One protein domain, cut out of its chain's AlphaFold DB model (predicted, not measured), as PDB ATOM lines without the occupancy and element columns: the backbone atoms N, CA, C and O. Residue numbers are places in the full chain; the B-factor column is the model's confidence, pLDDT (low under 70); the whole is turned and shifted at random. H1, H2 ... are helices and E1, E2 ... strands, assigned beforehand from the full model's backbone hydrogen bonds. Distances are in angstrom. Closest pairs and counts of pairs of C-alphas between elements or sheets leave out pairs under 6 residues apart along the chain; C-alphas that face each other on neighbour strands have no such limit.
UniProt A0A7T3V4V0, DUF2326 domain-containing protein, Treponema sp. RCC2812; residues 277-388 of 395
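Overview. This is residues 277 to 388 of the 395 residues of the protein "DUF2326 domain-containing protein" of Treponema sp. RCC2812 (UniProt A0A7T3V4V0). Three helices, H1, H2 and H3, stand nearly side by side in a loose row and run the same way, with a small sheet of two parallel strands, E3 and E4, over one side of H1 and H2. A hairpin, E1 and E2, sits beyond H1 at one end of this elongated domain, its turn at residues 285 to 290 sticking out; at the other end a tail beyond H3 sticks out with residues 383 to 388. The printed part has 112 residues, with three named helices and four named strands in the order E1 E2 H1 E3 H2 E4 H3; the class is mixed, helices and strands, with under half of the residues in named elements. It is only just loose, close to compact, with a radius of gyration of the C-alphas of 16.1 A, and spans 55 by 32 by 27 A.

Arrangement. E1, residues 281 to 284, and E2, residues 291 to 294, form an antiparallel hairpin, with N 281 and O 294 at 2.8 A and N 283 and O 292 at 3.0 A, within hydrogen-bond range. H1, residues 302 to 319, is near E2, with 6 pairs of C-alphas within 10 A. E3, residues 324 to 327, comes closest to H1 at the C-alphas of Leu 325 and Leu 317, 7.1 A apart. H2, residues 337 to 349, is close to but not clearly touching H1, at a shallow tilt of 6 degrees, the same way; their closest C-alphas, those of Leu 314 and Tyr 347, are 7.8 A apart. E4, residues 353 to 356, is parallel to E3 at 9 degrees, with N 327 and O 355 at 2.9 A and N 355 and O 325 at 2.8 A. E3, H2 and E4 make a strand-helix-strand unit, two parallel neighbour strands with a helix between them in the chain, with a right-handed crossover. H3, residues 366 to 371, only just touches H2, with 3 pairs of C-alphas within 8 A, made by residues 341 to 345 of H2 alone; the closest are those of Ser 341 and Ile 368, 6.3 A. In H1, H2 and H3 every O i to N i+4 pair is within hydrogen-bond range.

Along the chain. E1, residues 281 to 284, begins at C-alpha 281 (46.358, 45.029, 56.159), and E2 follows at residues 291 to 294. H1, residues 302 to 319, measures 25.9 A and begins at C-alpha 302 (38.378, 52.406, 43.029). E3 is residues 324 to 327, H2, residues 337 to 349, measures 18.9 A, and E4 is residues 353 to 356. H3, residues 366 to 371, ends at C-alpha 371 (42.228, 29.132, 30.331).

Size, cuts and confidence. The two C-alphas farthest apart are those of Lys 286 and Glu 386, 56.0 A. The printed part has no cut, and no link between named elements is long. Residue 277 and residues 296 to 300 have a pLDDT under 70.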
ATOM      1  N   ASN A 277      54.087  47.953  46.039       65.94
ATOM      2  CA  ASN A 277      53.893  47.757  47.485       65.94
ATOM      3  C   ASN A 277      52.596  48.425  47.987       65.94
ATOM      4  O   ASN A 277      52.647  49.454  48.656       65.94
ATOM      5  N   GLN A 278      51.434  47.853  47.657       77.12
ATOM      6  CA  GLN A 278      50.116  48.284  48.167       77.12
ATOM      7  C   GLN A 278      49.359  47.121  48.824       77.12
ATOM      8  O   GLN A 278      48.203  46.861  48.510       77.12
ATOM      9  N   ILE A 279      50.022  46.400  49.732       87.81
ATOM     10  CA  ILE A 279      49.429  45.240  50.405       87.81
ATOM     11  C   ILE A 279      48.420  45.736  51.451       87.81
ATOM     12  O   ILE A 279      48.813  46.489  52.346       87.81
ATOM     13  N   PRO A 280      47.138  45.349  51.365       89.62
ATOM     14  CA  PRO A 280      46.164  45.701  52.382       89.62
ATOM     15  C   PRO A 280      46.415  44.923  53.680       89.62
ATOM     16  O   PRO A 280      46.817  43.761  53.659       89.62
ATOM     17  N   VAL A 281      46.160  45.572  54.814       92.06
ATOM     18  CA  VAL A 281      46.358  45.029  56.159       92.06
ATOM     19  C   VAL A 281      45.042  45.102  56.920       92.06
ATOM     20  O   VAL A 281      44.429  46.166  57.001       92.06
ATOM     21  N   LEU A 282      44.620  43.967  57.473       93.88
ATOM     22  CA  LEU A 282      43.524  43.854  58.426       93.88
ATOM     23  C   LEU A 282      44.063  44.000  59.850       93.88
ATOM     24  O   LEU A 282      44.937  43.236  60.267       93.88
ATOM     25  N   GLU A 283      43.492  44.916  60.620       91.81
ATOM     26  CA  GLU A 283      43.827  45.100  62.031       91.81
ATOM     27  C   GLU A 283      42.559  45.328  62.859       91.81
ATOM     28  O   GLU A 283      41.703  46.137  62.501       91.81
ATOM     29  N   PHE A 284      42.429  44.629  63.987       89.81
ATOM     30  CA  PHE A 284      41.377  44.898  64.968       89.81
ATOM     31  C   PHE A 284      41.877  45.879  66.028       89.81
ATOM     32  O   PHE A 284      43.013  45.804  66.497       89.81
ATOM     33  N   ALA A 285      41.010  46.797  66.453       86.50
ATOM     34  CA  ALA A 285      41.314  47.684  67.567       86.50
ATOM     35  C   ALA A 285      41.461  46.884  68.870       86.50
ATOM     36  O   ALA A 285      40.779  45.885  69.072       86.50
ATOM     37  N   LYS A 286      42.260  47.392  69.816       79.75
ATOM     38  CA  LYS A 286      42.483  46.756  71.135       79.75
ATOM     39  C   LYS A 286      41.207  46.473  71.934       79.75
ATOM     40  O   LYS A 286      41.225  45.641  72.831       79.75
ATOM     41  N   SER A 287      40.138  47.219  71.674       75.56
ATOM     42  CA  SER A 287      38.831  47.030  72.308       75.56
ATOM     43  C   SER A 287      37.991  45.931  71.653       75.56
ATOM     44  O   SER A 287      36.867  45.714  72.096       75.56
ATOM     45  N   ASN A 288      38.474  45.316  70.569       80.25
ATOM     46  CA  ASN A 288      37.752  44.389  69.690       80.25
ATOM     47  C   ASN A 288      36.445  44.964  69.114       80.25
ATOM     48  O   ASN A 288      35.633  44.242  68.550       80.25
ATOM     49  N   ALA A 289      36.216  46.273  69.254       78.00
ATOM     50  CA  ALA A 289      34.957  46.913  68.883       78.00
ATOM     51  C   ALA A 289      34.950  47.434  67.442       78.00
ATOM     52  O   ALA A 289      33.909  47.871  66.957       78.00
ATOM     53  N   SER A 290      36.106  47.439  66.779       86.31
ATOM     54  CA  SER A 290      36.280  47.957  65.426       86.31
ATOM     55  C   SER A 290      37.474  47.320  64.733       86.31
ATOM     56  O   SER A 290      38.355  46.772  65.393       86.31
ATOM     57  N   TYR A 291      37.531  47.462  63.413       90.69
ATOM     58  CA  TYR A 291      38.657  47.028  62.596       90.69
ATOM     59  C   TYR A 291      39.003  48.075  61.536       90.69
ATOM     60  O   TYR A 291      38.184  48.934  61.200       90.69
ATOM     61  N   THR A 292      40.213  47.981  61.006       90.31
ATOM     62  CA  THR A 292      40.679  48.695  59.821       90.31
ATOM     63  C   THR A 292      41.103  47.678  58.770       90.31
ATOM     64  O   THR A 292      41.614  46.605  59.084       90.31
ATOM     65  N   TYR A 293      40.851  48.006  57.505       90.81
ATOM     66  CA  TYR A 293      41.356  47.251  56.366       90.81
ATOM     67  C   TYR A 293      41.853  48.239  55.315       90.81
ATOM     68  O   TYR A 293      41.047  48.901  54.660       90.81
ATOM     69  N   SER A 294      43.170  48.425  55.214       86.25
ATOM     70  CA  SER A 294      43.754  49.420  54.306       86.25
ATOM     71  C   SER A 294      45.182  49.072  53.895       86.25
ATOM     72  O   SER A 294      45.885  48.353  54.596       86.25
ATOM     73  N   SER A 295      45.633  49.605  52.759       78.44
ATOM     74  CA  SER A 295      47.010  49.473  52.261       78.44
ATOM     75  C   SER A 295      47.964  50.553  52.795       78.44
ATOM     76  O   SER A 295      49.069  50.709  52.274       78.44
ATOM     77  N   GLY A 296      47.538  51.351  53.787       65.88
ATOM     78  CA  GLY A 296      48.343  52.398  54.439       65.88
ATOM     79  C   GLY A 296      48.797  53.570  53.552       65.88
ATOM     80  O   GLY A 296      49.425  54.499  54.051       65.88
ATOM     81  N   THR A 297      48.493  53.549  52.254       58.69
ATOM     82  CA  THR A 297      48.826  54.596  51.282       58.69
ATOM     83  C   THR A 297      47.540  55.284  50.821       58.69
ATOM     84  O   THR A 297      46.503  54.630  50.721       58.69
ATOM     85  N   ASP A 298      47.587  56.592  50.531       52.03
ATOM     86  CA  ASP A 298      46.469  57.401  49.992       52.03
ATOM     87  C   ASP A 298      46.103  57.009  48.542       52.03
ATOM     88  O   ASP A 298      45.874  57.833  47.657       52.03
ATOM     89  N   THR A 299      46.081  55.716  48.246       52.06
ATOM     90  CA  THR A 299      45.710  55.172  46.948       52.06
ATOM     91  C   THR A 299      44.197  55.030  46.915       52.06
ATOM     92  O   THR A 299      43.635  53.977  47.202       52.06
ATOM     93  N   THR A 300      43.541  56.136  46.574       60.47
ATOM     94  CA  THR A 300      42.082  56.325  46.506       60.47
ATOM     95  C   THR A 300      41.425  55.713  45.263       60.47
ATOM     96  O   THR A 300      40.234  55.909  45.025       60.47
ATOM     97  N   GLY A 301      42.179  54.977  44.440       77.31
ATOM     98  CA  GLY A 301      41.674  54.401  43.198       77.31
ATOM     99  C   GLY A 301      40.673  53.271  43.450       77.31
ATOM    100  O   GLY A 301      41.018  52.261  44.064       77.31
ATOM    101  N   THR A 302      39.460  53.401  42.907       84.88
ATOM    102  CA  THR A 302      38.378  52.406  43.029       84.88
ATOM    103  C   THR A 302      38.829  50.997  42.626       84.88
ATOM    104  O   THR A 302      38.510  50.034  43.316       84.88
ATOM    105  N   GLY A 303      39.651  50.869  41.577       87.25
ATOM    106  CA  GLY A 303      40.209  49.584  41.144       87.25
ATOM    107  C   GLY A 303      41.116  48.912  42.175       87.25
ATOM    108  O   GLY A 303      41.018  47.702  42.374       87.25
ATOM    109  N   SER A 304      41.972  49.670  42.867       86.19
ATOM    110  CA  SER A 304      42.810  49.124  43.947       86.19
ATOM    111  C   SER A 304      41.963  48.712  45.151       86.19
ATOM    112  O   SER A 304      42.197  47.651  45.721       86.19
ATOM    113  N   SER A 305      40.935  49.493  45.496       88.06
ATOM    114  CA  SER A 305      40.003  49.149  46.580       88.06
ATOM    115  C   SER A 305      39.221  47.863  46.283       88.06
ATOM    116  O   SER A 305      39.182  46.967  47.125       88.06
ATOM    117  N   HIS A 306      38.673  47.724  45.073       91.50
ATOM    118  CA  HIS A 306      37.982  46.502  44.655       91.50
ATOM    119  C   HIS A 306      38.928  45.295  44.611       91.50
ATOM    120  O   HIS A 306      38.566  44.213  45.067       91.50
ATOM    121  N   SER A 307      40.165  45.483  44.138       91.25
ATOM    122  CA  SER A 307      41.186  44.427  44.160       91.25
ATOM    123  C   SER A 307      41.483  43.984  45.595       91.25
ATOM    124  O   SER A 307      41.451  42.793  45.883       91.25
ATOM    125  N   ALA A 308      41.678  44.926  46.523       91.00
ATOM    126  CA  ALA A 308      41.892  44.622  47.936       91.00
ATOM    127  C   ALA A 308      40.695  43.887  48.565       91.00
ATOM    128  O   ALA A 308      40.895  42.978  49.370       91.00
ATOM    129  N   GLN A 309      39.460  44.239  48.196       92.44
ATOM    130  CA  GLN A 309      38.263  43.522  48.640       92.44
ATOM    131  C   GLN A 309      38.243  42.079  48.118       92.44
ATOM    132  O   GLN A 309      38.001  41.157  48.897       92.44
ATOM    133  N   ILE A 310      38.552  41.871  46.835       94.88
ATOM    134  CA  ILE A 310      38.665  40.530  46.250       94.88
ATOM    135  C   ILE A 310      39.727  39.724  46.996       94.88
ATOM    136  O   ILE A 310      39.441  38.611  47.424       94.88
ATOM    137  N   LEU A 311      40.922  40.283  47.215       94.50
ATOM    138  CA  LEU A 311      41.999  39.604  47.941       94.50
ATOM    139  C   LEU A 311      41.580  39.191  49.354       94.50
ATOM    140  O   LEU A 311      41.857  38.065  49.767       94.50
ATOM    141  N   PHE A 312      40.855  40.055  50.066       95.00
ATOM    142  CA  PHE A 312      40.271  39.703  51.358       95.00
ATOM    143  C   PHE A 312      39.300  38.528  51.231       95.00
ATOM    144  O   PHE A 312      39.406  37.557  51.974       95.00
ATOM    145  N   ASN A 313      38.382  38.570  50.262       95.38
ATOM    146  CA  ASN A 313      37.437  37.477  50.037       95.38
ATOM    147  C   ASN A 313      38.145  36.163  49.689       95.38
ATOM    148  O   ASN A 313      37.709  35.111  50.150       95.38
ATOM    149  N   LEU A 314      39.258  36.212  48.954       95.50
ATOM    150  CA  LEU A 314      40.068  35.037  48.641       95.50
ATOM    151  C   LEU A 314      40.800  34.469  49.855       95.50
ATOM    152  O   LEU A 314      40.783  33.254  50.043       95.50
ATOM    153  N   ALA A 315      41.394  35.322  50.692       95.50
ATOM    154  CA  ALA A 315      42.017  34.894  51.944       95.50
ATOM    155  C   ALA A 315      40.983  34.221  52.866       95.50
ATOM    156  O   ALA A 315      41.212  33.132  53.383       95.50
ATOM    157  N   ILE A 316      39.787  34.803  52.987       95.06
ATOM    158  CA  ILE A 316      38.688  34.203  53.755       95.06
ATOM    159  C   ILE A 316      38.221  32.889  53.135       95.06
ATOM    160  O   ILE A 316      38.044  31.900  53.845       95.06
ATOM    161  N   LEU A 317      38.036  32.845  51.816       94.56
ATOM    162  CA  LEU A 317      37.640  31.630  51.118       94.56
ATOM    163  C   LEU A 317      38.664  30.513  51.349       94.56
ATOM    164  O   LEU A 317      38.265  29.371  51.553       94.56
ATOM    165  N   LYS A 318      39.961  30.826  51.364       93.31
ATOM    166  CA  LYS A 318      41.038  29.864  51.617       93.31
ATOM    167  C   LYS A 318      41.035  29.336  53.055       93.31
ATOM    168  O   LYS A 318      41.094  28.125  53.247       93.31
ATOM    169  N   GLU A 319      40.923  30.222  54.039       93.19
ATOM    170  CA  GLU A 319      41.149  29.903  55.459       93.19
ATOM    171  C   GLU A 319      39.904  29.394  56.206       93.19
ATOM    172  O   GLU A 319      39.966  29.046  57.386       93.19
ATOM    173  N   THR A 320      38.751  29.337  55.537       93.00
ATOM    174  CA  THR A 320      37.470  28.954  56.152       93.00
ATOM    175  C   THR A 320      36.835  27.749  55.464       93.00
ATOM    176  O   THR A 320      37.292  27.272  54.427       93.00
ATOM    177  N   GLN A 321      35.728  27.249  56.016       89.38
ATOM    178  CA  GLN A 321      34.931  26.182  55.395       89.38
ATOM    179  C   GLN A 321      33.922  26.702  54.357       89.38
ATOM    180  O   GLN A 321      33.123  25.922  53.843       89.38
ATOM    181  N   VAL A 322      33.953  27.998  54.017       90.56
ATOM    182  CA  VAL A 322      33.071  28.568  52.989       90.56
ATOM    183  C   VAL A 322      33.265  27.792  51.674       90.56
ATOM    184  O   VAL A 322      34.409  27.655  51.221       90.56
ATOM    185  N   PRO A 323      32.192  27.233  51.079       89.69
ATOM    186  CA  PRO A 323      32.315  26.292  49.965       89.69
ATOM    187  C   PRO A 323      32.550  26.978  48.617       89.69
ATOM    188  O   PRO A 323      33.217  26.413  47.749       89.69
ATOM    189  N   PHE A 324      32.009  28.183  48.434       93.50
ATOM    190  CA  PHE A 324      32.105  28.919  47.182       93.50
ATOM    191  C   PHE A 324      32.092  30.433  47.395       93.50
ATOM    192  O   PHE A 324      31.677  30.927  48.443       93.50
ATOM    193  N   LEU A 325      32.509  31.161  46.362       94.19
ATOM    194  CA  LEU A 325      32.482  32.620  46.297       94.19
ATOM    195  C   LEU A 325      31.721  33.077  45.051       94.19
ATOM    196  O   LEU A 325      31.826  32.446  44.002       94.19
ATOM    197  N   ILE A 326      30.962  34.167  45.167       95.06
ATOM    198  CA  ILE A 326      30.232  34.773  44.050       95.06
ATOM    199  C   ILE A 326      30.598  36.251  43.976       95.06
ATOM    200  O   ILE A 326      30.383  36.977  44.945       95.06
ATOM    201  N   HIS A 327      31.112  36.693  42.832       94.88
ATOM    202  CA  HIS A 327      31.408  38.096  42.555       94.88
ATOM    203  C   HIS A 327      30.650  38.580  41.315       94.88
ATOM    204  O   HIS A 327      30.700  37.955  40.257       94.88
ATOM    205  N   ASP A 328      29.955  39.706  41.451       92.12
ATOM    206  CA  ASP A 328      29.225  40.353  40.356       92.12
ATOM    207  C   ASP A 328      30.154  41.227  39.486       92.12
ATOM    208  O   ASP A 328      31.237  41.602  39.938       92.12
ATOM    209  N   SER A 329      29.739  41.590  38.266       88.94
ATOM    210  CA  SER A 329      30.588  42.299  37.294       88.94
ATOM    211  C   SER A 329      31.078  43.657  37.795       88.94
ATOM    212  O   SER A 329      32.240  44.009  37.584       88.94
ATOM    213  N   TYR A 330      30.251  44.347  38.584       91.06
ATOM    214  CA  TYR A 330      30.559  45.653  39.170       91.06
ATOM    215  C   TYR A 330      31.893  45.694  39.936       91.06
ATOM    216  O   TYR A 330      32.587  46.715  39.928       91.06
ATOM    217  N   ILE A 331      32.288  44.601  40.606       91.94
ATOM    218  CA  ILE A 331      33.549  44.595  41.362       91.94
ATOM    219  C   ILE A 331      34.771  44.641  40.427       91.94
ATOM    220  O   ILE A 331      35.822  45.141  40.819       91.94
ATOM    221  N   PHE A 332      34.637  44.191  39.178       92.81
ATOM    222  CA  PHE A 332      35.736  44.071  38.219       92.81
ATOM    223  C   PHE A 332      35.897  45.284  37.297       92.81
ATOM    224  O   PHE A 332      37.000  45.530  36.804       92.81
ATOM    225  N   ASP A 333      34.838  46.058  37.057       90.75
ATOM    226  CA  ASP A 333      34.860  47.187  36.112       90.75
ATOM    227  C   ASP A 333      35.987  48.198  36.367       90.75
ATOM    228  O   ASP A 333      36.686  48.548  35.415       90.75
ATOM    229  N   PRO A 334      36.263  48.623  37.616       91.12
ATOM    230  CA  PRO A 334      37.305  49.614  37.877       91.12
ATOM    231  C   PRO A 334      38.730  49.035  37.879       91.12
ATOM    232  O   PRO A 334      39.691  49.786  38.055       91.12
ATOM    233  N   ILE A 335      38.887  47.712  37.764       91.25
ATOM    234  CA  ILE A 335      40.178  47.018  37.856       91.25
ATOM    235  C   ILE A 335      40.863  47.014  36.484       91.25
ATOM    236  O   ILE A 335      40.252  46.675  35.476       91.25
ATOM    237  N   GLY A 336      42.150  47.371  36.435       90.50
ATOM    238  CA  GLY A 336      42.928  47.341  35.193       90.50
ATOM    239  C   GLY A 336      43.086  45.927  34.624       90.50
ATOM    240  O   GLY A 336      43.240  44.969  35.377       90.50
ATOM    241  N   ASP A 337      43.092  45.817  33.299       92.25
ATOM    242  CA  ASP A 337      43.024  44.562  32.535       92.25
ATOM    243  C   ASP A 337      44.104  43.520  32.897       92.25
ATOM    244  O   ASP A 337      43.799  42.331  33.043       92.25
ATOM    245  N   GLU A 338      45.356  43.949  33.114       90.94
ATOM    246  CA  GLU A 338      46.434  43.052  33.570       90.94
ATOM    247  C   GLU A 338      46.128  42.468  34.953       90.94
ATOM    248  O   GLU A 338      46.093  41.251  35.126       90.94
ATOM    249  N   ARG A 339      45.799  43.332  35.921       91.06
ATOM    250  CA  ARG A 339      45.480  42.914  37.291       91.06
ATOM    251  C   ARG A 339      44.230  42.037  37.333       91.06
ATOM    252  O   ARG A 339      44.180  41.068  38.085       91.06
ATOM    253  N   LEU A 340      43.221  42.361  36.522       92.50
ATOM    254  CA  LEU A 340      42.019  41.545  36.382       92.50
ATOM    255  C   LEU A 340      42.375  40.136  35.895       92.50
ATOM    256  O   LEU A 340      41.908  39.158  36.471       92.50
ATOM    257  N   SER A 341      43.240  40.034  34.885       93.56
ATOM    258  CA  SER A 341      43.723  38.756  34.350       93.56
ATOM    259  C   SER A 341      44.412  37.902  35.422       93.56
ATOM    260  O   SER A 341      44.139  36.705  35.525       93.56
ATOM    261  N   ASP A 342      45.233  38.507  36.281       93.81
ATOM    262  CA  ASP A 342      45.907  37.778  37.362       93.81
ATOM    263  C   ASP A 342      44.956  37.389  38.502       93.81
ATOM    264  O   ASP A 342      45.068  36.297  39.060       93.81
ATOM    265  N   ILE A 343      43.947  38.214  38.797       93.75
ATOM    266  CA  ILE A 343      42.862  37.846  39.719       93.75
ATOM    267  C   ILE A 343      42.116  36.600  39.213       93.75
ATOM    268  O   ILE A 343      41.804  35.708  40.005       93.75
ATOM    269  N   ILE A 344      41.872  36.480  37.901       91.94
ATOM    270  CA  ILE A 344      41.256  35.269  37.333       91.94
ATOM    271  C   ILE A 344      42.146  34.034  37.537       91.94
ATOM    272  O   ILE A 344      41.638  32.956  37.864       91.94
ATOM    273  N   LEU A 345      43.471  34.176  37.425       90.62
ATOM    274  CA  LEU A 345      44.403  33.091  37.758       90.62
ATOM    275  C   LEU A 345      44.330  32.698  39.232       90.62
ATOM    276  O   LEU A 345      44.351  31.503  39.536       90.62
ATOM    277  N   LEU A 346      44.222  33.670  40.139       92.94
ATOM    278  CA  LEU A 346      44.081  33.396  41.568       92.94
ATOM    279  C   LEU A 346      42.833  32.564  41.871       92.94
ATOM    280  O   LEU A 346      42.940  31.565  42.585       92.94
ATOM    281  N   TYR A 347      41.677  32.900  41.283       92.06
ATOM    282  CA  TYR A 347      40.455  32.100  41.452       92.06
ATOM    283  C   TYR A 347      40.676  30.634  41.084       92.06
ATOM    284  O   TYR A 347      40.269  29.736  41.819       92.06
ATOM    285  N   ARG A 348      41.382  30.383  39.977       86.56
ATOM    286  CA  ARG A 348      41.678  29.026  39.509       86.56
ATOM    287  C   ARG A 348      42.574  28.243  40.477       86.56
ATOM    288  O   ARG A 348      42.418  27.028  40.595       86.56
ATOM    289  N   LYS A 349      43.520  28.905  41.151       88.00
ATOM    290  CA  LYS A 349      44.503  28.256  42.040       88.00
ATOM    291  C   LYS A 349      43.932  27.836  43.397       88.00
ATOM    292  O   LYS A 349      44.468  26.917  44.009       88.00
ATOM    293  N   LEU A 350      42.862  28.477  43.867       83.81
ATOM    294  CA  LEU A 350      42.332  28.288  45.226       83.81
ATOM    295  C   LEU A 350      41.663  26.931  45.476       83.81
ATOM    296  O   LEU A 350      41.403  26.586  46.627       83.81
ATOM    297  N   GLY A 351      41.356  26.166  44.425       83.50
ATOM    298  CA  GLY A 351      40.765  24.830  44.559       83.50
ATOM    299  C   GLY A 351      39.341  24.814  45.133       83.50
ATOM    300  O   GLY A 351      38.843  23.747  45.481       83.50
ATOM    301  N   LYS A 352      38.683  25.977  45.223       89.69
ATOM    302  CA  LYS A 352      37.280  26.137  45.627       89.69
ATOM    303  C   LYS A 352      36.443  26.686  44.479       89.69
ATOM    304  O   LYS A 352      36.976  27.269  43.538       89.69
ATOM    305  N   GLN A 353      35.129  26.482  44.545       90.88
ATOM    306  CA  GLN A 353      34.232  26.923  43.482       90.88
ATOM    307  C   GLN A 353      34.062  28.445  43.525       90.88
ATOM    308  O   GLN A 353      33.764  29.020  44.571       90.88
ATOM    309  N   VAL A 354      34.239  29.105  42.383       92.38
ATOM    310  CA  VAL A 354      34.066  30.553  42.259       92.38
ATOM    311  C   VAL A 354      33.160  30.843  41.072       92.38
ATOM    312  O   VAL A 354      33.382  30.331  39.978       92.38
ATOM    313  N   PHE A 355      32.151  31.677  41.297       93.12
ATOM    314  CA  PHE A 355      31.266  32.203  40.268       93.12
ATOM    315  C   PHE A 355      31.569  33.682  40.076       93.12
ATOM    316  O   PHE A 355      31.570  34.450  41.039       93.12
ATOM    317  N   ILE A 356      31.814  34.086  38.835       91.44
ATOM    318  CA  ILE A 356      32.060  35.484  38.496       91.44
ATOM    319  C   ILE A 356      31.168  35.902  37.335       91.44
ATOM    320  O   ILE A 356      30.958  35.128  36.399       91.44
ATOM    321  N   ALA A 357      30.670  37.131  37.388       90.69
ATOM    322  CA  ALA A 357      30.152  37.832  36.222       90.69
ATOM    323  C   ALA A 357      31.222  38.807  35.718       90.69
ATOM    324  O   ALA A 357      31.918  39.430  36.512       90.69
ATOM    325  N   LEU A 358      31.382  38.915  34.401       87.19
ATOM    326  CA  LEU A 358      32.416  39.734  33.773       87.19
ATOM    327  C   LEU A 358      31.849  40.435  32.547       87.19
ATOM    328  O   LEU A 358      31.354  39.775  31.630       87.19
ATOM    329  N   ASP A 359      32.002  41.755  32.504       82.88
ATOM    330  CA  ASP A 359      31.669  42.549  31.331       82.88
ATOM    331  C   ASP A 359      32.886  42.650  30.401       82.88
ATOM    332  O   ASP A 359      33.871  43.342  30.664       82.88
ATOM    333  N   GLY A 360      32.804  41.920  29.284       78.50
ATOM    334  CA  GLY A 360      33.774  41.967  28.191       78.50
ATOM    335  C   GLY A 360      35.023  41.104  28.398       78.50
ATOM    336  O   GLY A 360      36.063  41.588  28.833       78.50
ATOM    337  N   GLU A 361      34.971  39.853  27.929       80.06
ATOM    338  CA  GLU A 361      36.115  38.915  27.890       80.06
ATOM    339  C   GLU A 361      37.353  39.488  27.169       80.06
ATOM    340  O   GLU A 361      38.488  39.116  27.458       80.06
ATOM    341  N   ASN A 362      37.155  40.443  26.255       84.62
ATOM    342  CA  ASN A 362      38.229  41.095  25.505       84.62
ATOM    343  C   ASN A 362      39.274  41.786  26.396       84.62
ATOM    344  O   ASN A 362      40.418  41.901  25.962       84.62
ATOM    345  N   ARG A 363      38.890  42.189  27.616       88.88
ATOM    346  CA  ARG A 363      39.766  42.800  28.629       88.88
ATOM    347  C   ARG A 363      40.811  41.839  29.191       88.88
ATOM    348  O   ARG A 363      41.779  42.268  29.802       88.88
ATOM    349  N   LEU A 364      40.613  40.536  29.027       89.88
ATOM    350  CA  LEU A 364      41.517  39.535  29.574       89.88
ATOM    351  C   LEU A 364      42.729  39.334  28.662       89.88
ATOM    352  O   LEU A 364      42.629  39.387  27.433       89.88
ATOM    353  N   ARG A 365      43.877  39.043  29.271       93.19
ATOM    354  CA  ARG A 365      45.092  38.619  28.570       93.19
ATOM    355  C   ARG A 365      44.849  37.279  27.856       93.19
ATOM    356  O   ARG A 365      44.016  36.472  28.273       93.19
ATOM    357  N   ASP A 366      45.533  37.050  26.737       90.62
ATOM    358  CA  ASP A 366      45.212  35.932  25.832       90.62
ATOM    359  C   ASP A 366      45.475  34.540  26.437       90.62
ATOM    360  O   ASP A 366      44.789  33.567  26.107       90.62
ATOM    361  N   ASP A 367      46.416  34.441  27.376       88.25
ATOM    362  CA  ASP A 367      46.618  33.244  28.198       88.25
ATOM    363  C   ASP A 367      45.372  32.938  29.045       88.25
ATOM    364  O   ASP A 367      44.925  31.792  29.085       88.25
ATOM    365  N   ILE A 368      44.736  33.952  29.639       89.69
ATOM    366  CA  ILE A 368      43.511  33.786  30.433       89.69
ATOM    367  C   ILE A 368      42.327  33.407  29.554       89.69
ATOM    368  O   ILE A 368      41.587  32.488  29.895       89.69
ATOM    369  N   LYS A 369      42.176  34.030  28.381       87.94
ATOM    370  CA  LYS A 369      41.148  33.628  27.401       87.94
ATOM    371  C   LYS A 369      41.302  32.171  26.967       87.94
ATOM    372  O   LYS A 369      40.325  31.501  26.646       87.94
ATOM    373  N   THR A 370      42.531  31.660  26.954       86.19
ATOM    374  CA  THR A 370      42.794  30.243  26.679       86.19
ATOM    375  C   THR A 370      42.384  29.368  27.862       86.19
ATOM    376  O   THR A 370      41.746  28.340  27.664       86.19
ATOM    377  N   ILE A 371      42.669  29.800  29.094       82.00
ATOM    378  CA  ILE A 371      42.228  29.132  30.331       82.00
ATOM    379  C   ILE A 371      40.703  29.052  30.426       82.00
ATOM    380  O   ILE A 371      40.173  28.049  30.888       82.00
ATOM    381  N   LEU A 372      39.997  30.078  29.965       81.62
ATOM    382  CA  LEU A 372      38.538  30.112  29.918       81.62
ATOM    383  C   LEU A 372      37.926  29.034  29.002       81.62
ATOM    384  O   LEU A 372      36.756  28.699  29.152       81.62
ATOM    385  N   LYS A 373      38.712  28.454  28.090       80.38
ATOM    386  CA  LYS A 373      38.293  27.351  27.209       80.38
ATOM    387  C   LYS A 373      38.614  25.965  27.778       80.38
ATOM    388  O   LYS A 373      38.342  24.976  27.109       80.38
ATOM    389  N   ASP A 374      39.227  25.899  28.959       80.56
ATOM    390  CA  ASP A 374      39.502  24.652  29.674       80.56
ATOM    391  C   ASP A 374      38.189  24.006  30.129       80.56
ATOM    392  O   ASP A 374      37.310  24.678  30.664       80.56
ATOM    393  N   ASP A 375      38.079  22.690  29.973       71.88
ATOM    394  CA  ASP A 375      36.912  21.872  30.310       71.88
ATOM    395  C   ASP A 375      36.467  22.022  31.780       71.88
ATOM    396  O   ASP A 375      35.316  21.754  32.130       71.88
ATOM    397  N   LYS A 376      37.383  22.443  32.664       74.62
ATOM    398  CA  LYS A 376      37.110  22.714  34.086       74.62
ATOM    399  C   LYS A 376      36.428  24.061  34.332       74.62
ATOM    400  O   LYS A 376      36.031  24.332  35.465       74.62
ATOM    401  N   VAL A 377      36.307  24.906  33.313       76.38
ATOM    402  CA  VAL A 377      35.671  26.221  33.378       76.38
ATOM    403  C   VAL A 377      34.363  26.167  32.597       76.38
ATOM    404  O   VAL A 377      34.330  25.879  31.407       76.38
ATOM    405  N   THR A 378      33.252  26.456  33.273       77.38
ATOM    406  CA  THR A 378      31.952  26.608  32.608       77.38
ATOM    407  C   THR A 378      31.680  28.084  32.374       77.38
ATOM    408  O   THR A 378      31.671  28.866  33.323       77.38
ATOM    409  N   ILE A 379      31.422  28.461  31.121       79.12
ATOM    410  CA  ILE A 379      31.112  29.841  30.740       79.12
ATOM    411  C   ILE A 379      29.712  29.914  30.156       79.12
ATOM    412  O   ILE A 379      29.368  29.194  29.220       79.12
ATOM    413  N   LEU A 380      28.919  30.834  30.696       77.56
ATOM    414  CA  LEU A 380      27.627  31.213  30.144       77.56
ATOM    415  C   LEU A 380      27.761  32.591  29.498       77.56
ATOM    416  O   LEU A 380      27.859  33.605  30.183       77.56
ATOM    417  N   HIS A 381      27.768  32.631  28.165       79.25
ATOM    418  CA  HIS A 381      27.796  33.891  27.428       79.25
ATOM    419  C   HIS A 381      26.392  34.485  27.331       79.25
ATOM    420  O   HIS A 381      25.546  33.982  26.588       79.25
ATOM    421  N   LEU A 382      26.174  35.585  28.047       78.44
ATOM    422  CA  LEU A 382      24.932  36.346  27.998       78.44
ATOM    423  C   LEU A 382      25.019  37.461  26.945       78.44
ATOM    424  O   LEU A 382      26.074  38.048  26.714       78.44
ATOM    425  N   GLY A 383      23.908  37.738  26.270       75.81
ATOM    426  CA  GLY A 383      23.831  38.719  25.192       75.81
ATOM    427  C   GLY A 383      22.398  38.994  24.742       75.81
ATOM    428  O   GLY A 383      21.432  38.681  25.435       75.81
ATOM    429  N   LYS A 384      22.238  39.595  23.561       77.75
ATOM    430  CA  LYS A 384      20.910  39.893  23.002       77.75
ATOM    431  C   LYS A 384      20.217  38.631  22.469       77.75
ATOM    432  O   LYS A 384      20.869  37.644  22.125       77.75
ATOM    433  N   ASN A 385      18.894  38.712  22.328       77.94
ATOM    434  CA  ASN A 385      18.040  37.692  21.703       77.94
ATOM    435  C   ASN A 385      18.147  36.323  22.398       77.94
ATOM    436  O   ASN A 385      17.935  36.232  23.605       77.94
ATOM    437  N   GLU A 386      18.488  35.267  21.659       72.25
ATOM    438  CA  GLU A 386      18.607  33.886  22.152       72.25
ATOM    439  C   GLU A 386      19.687  33.709  23.231       72.25
ATOM    440  O   GLU A 386      19.671  32.719  23.953       72.25
ATOM    441  N   LYS A 387      20.600  34.678  23.379       72.00
ATOM    442  CA  LYS A 387      21.617  34.700  24.442       72.00
ATOM    443  C   LYS A 387      21.181  35.482  25.687       72.00
ATOM    444  O   LYS A 387      21.990  35.705  26.582       72.00
ATOM    445  N   SER A 388      19.935  35.947  25.754       74.19
ATOM    446  CA  SER A 388      19.441  36.687  26.919       74.19
ATOM    447  C   SER A 388      19.128  35.743  28.078       74.19
ATOM    448  O   SER A 388      18.491  34.709  27.890       74.19
TER     449      SER A 388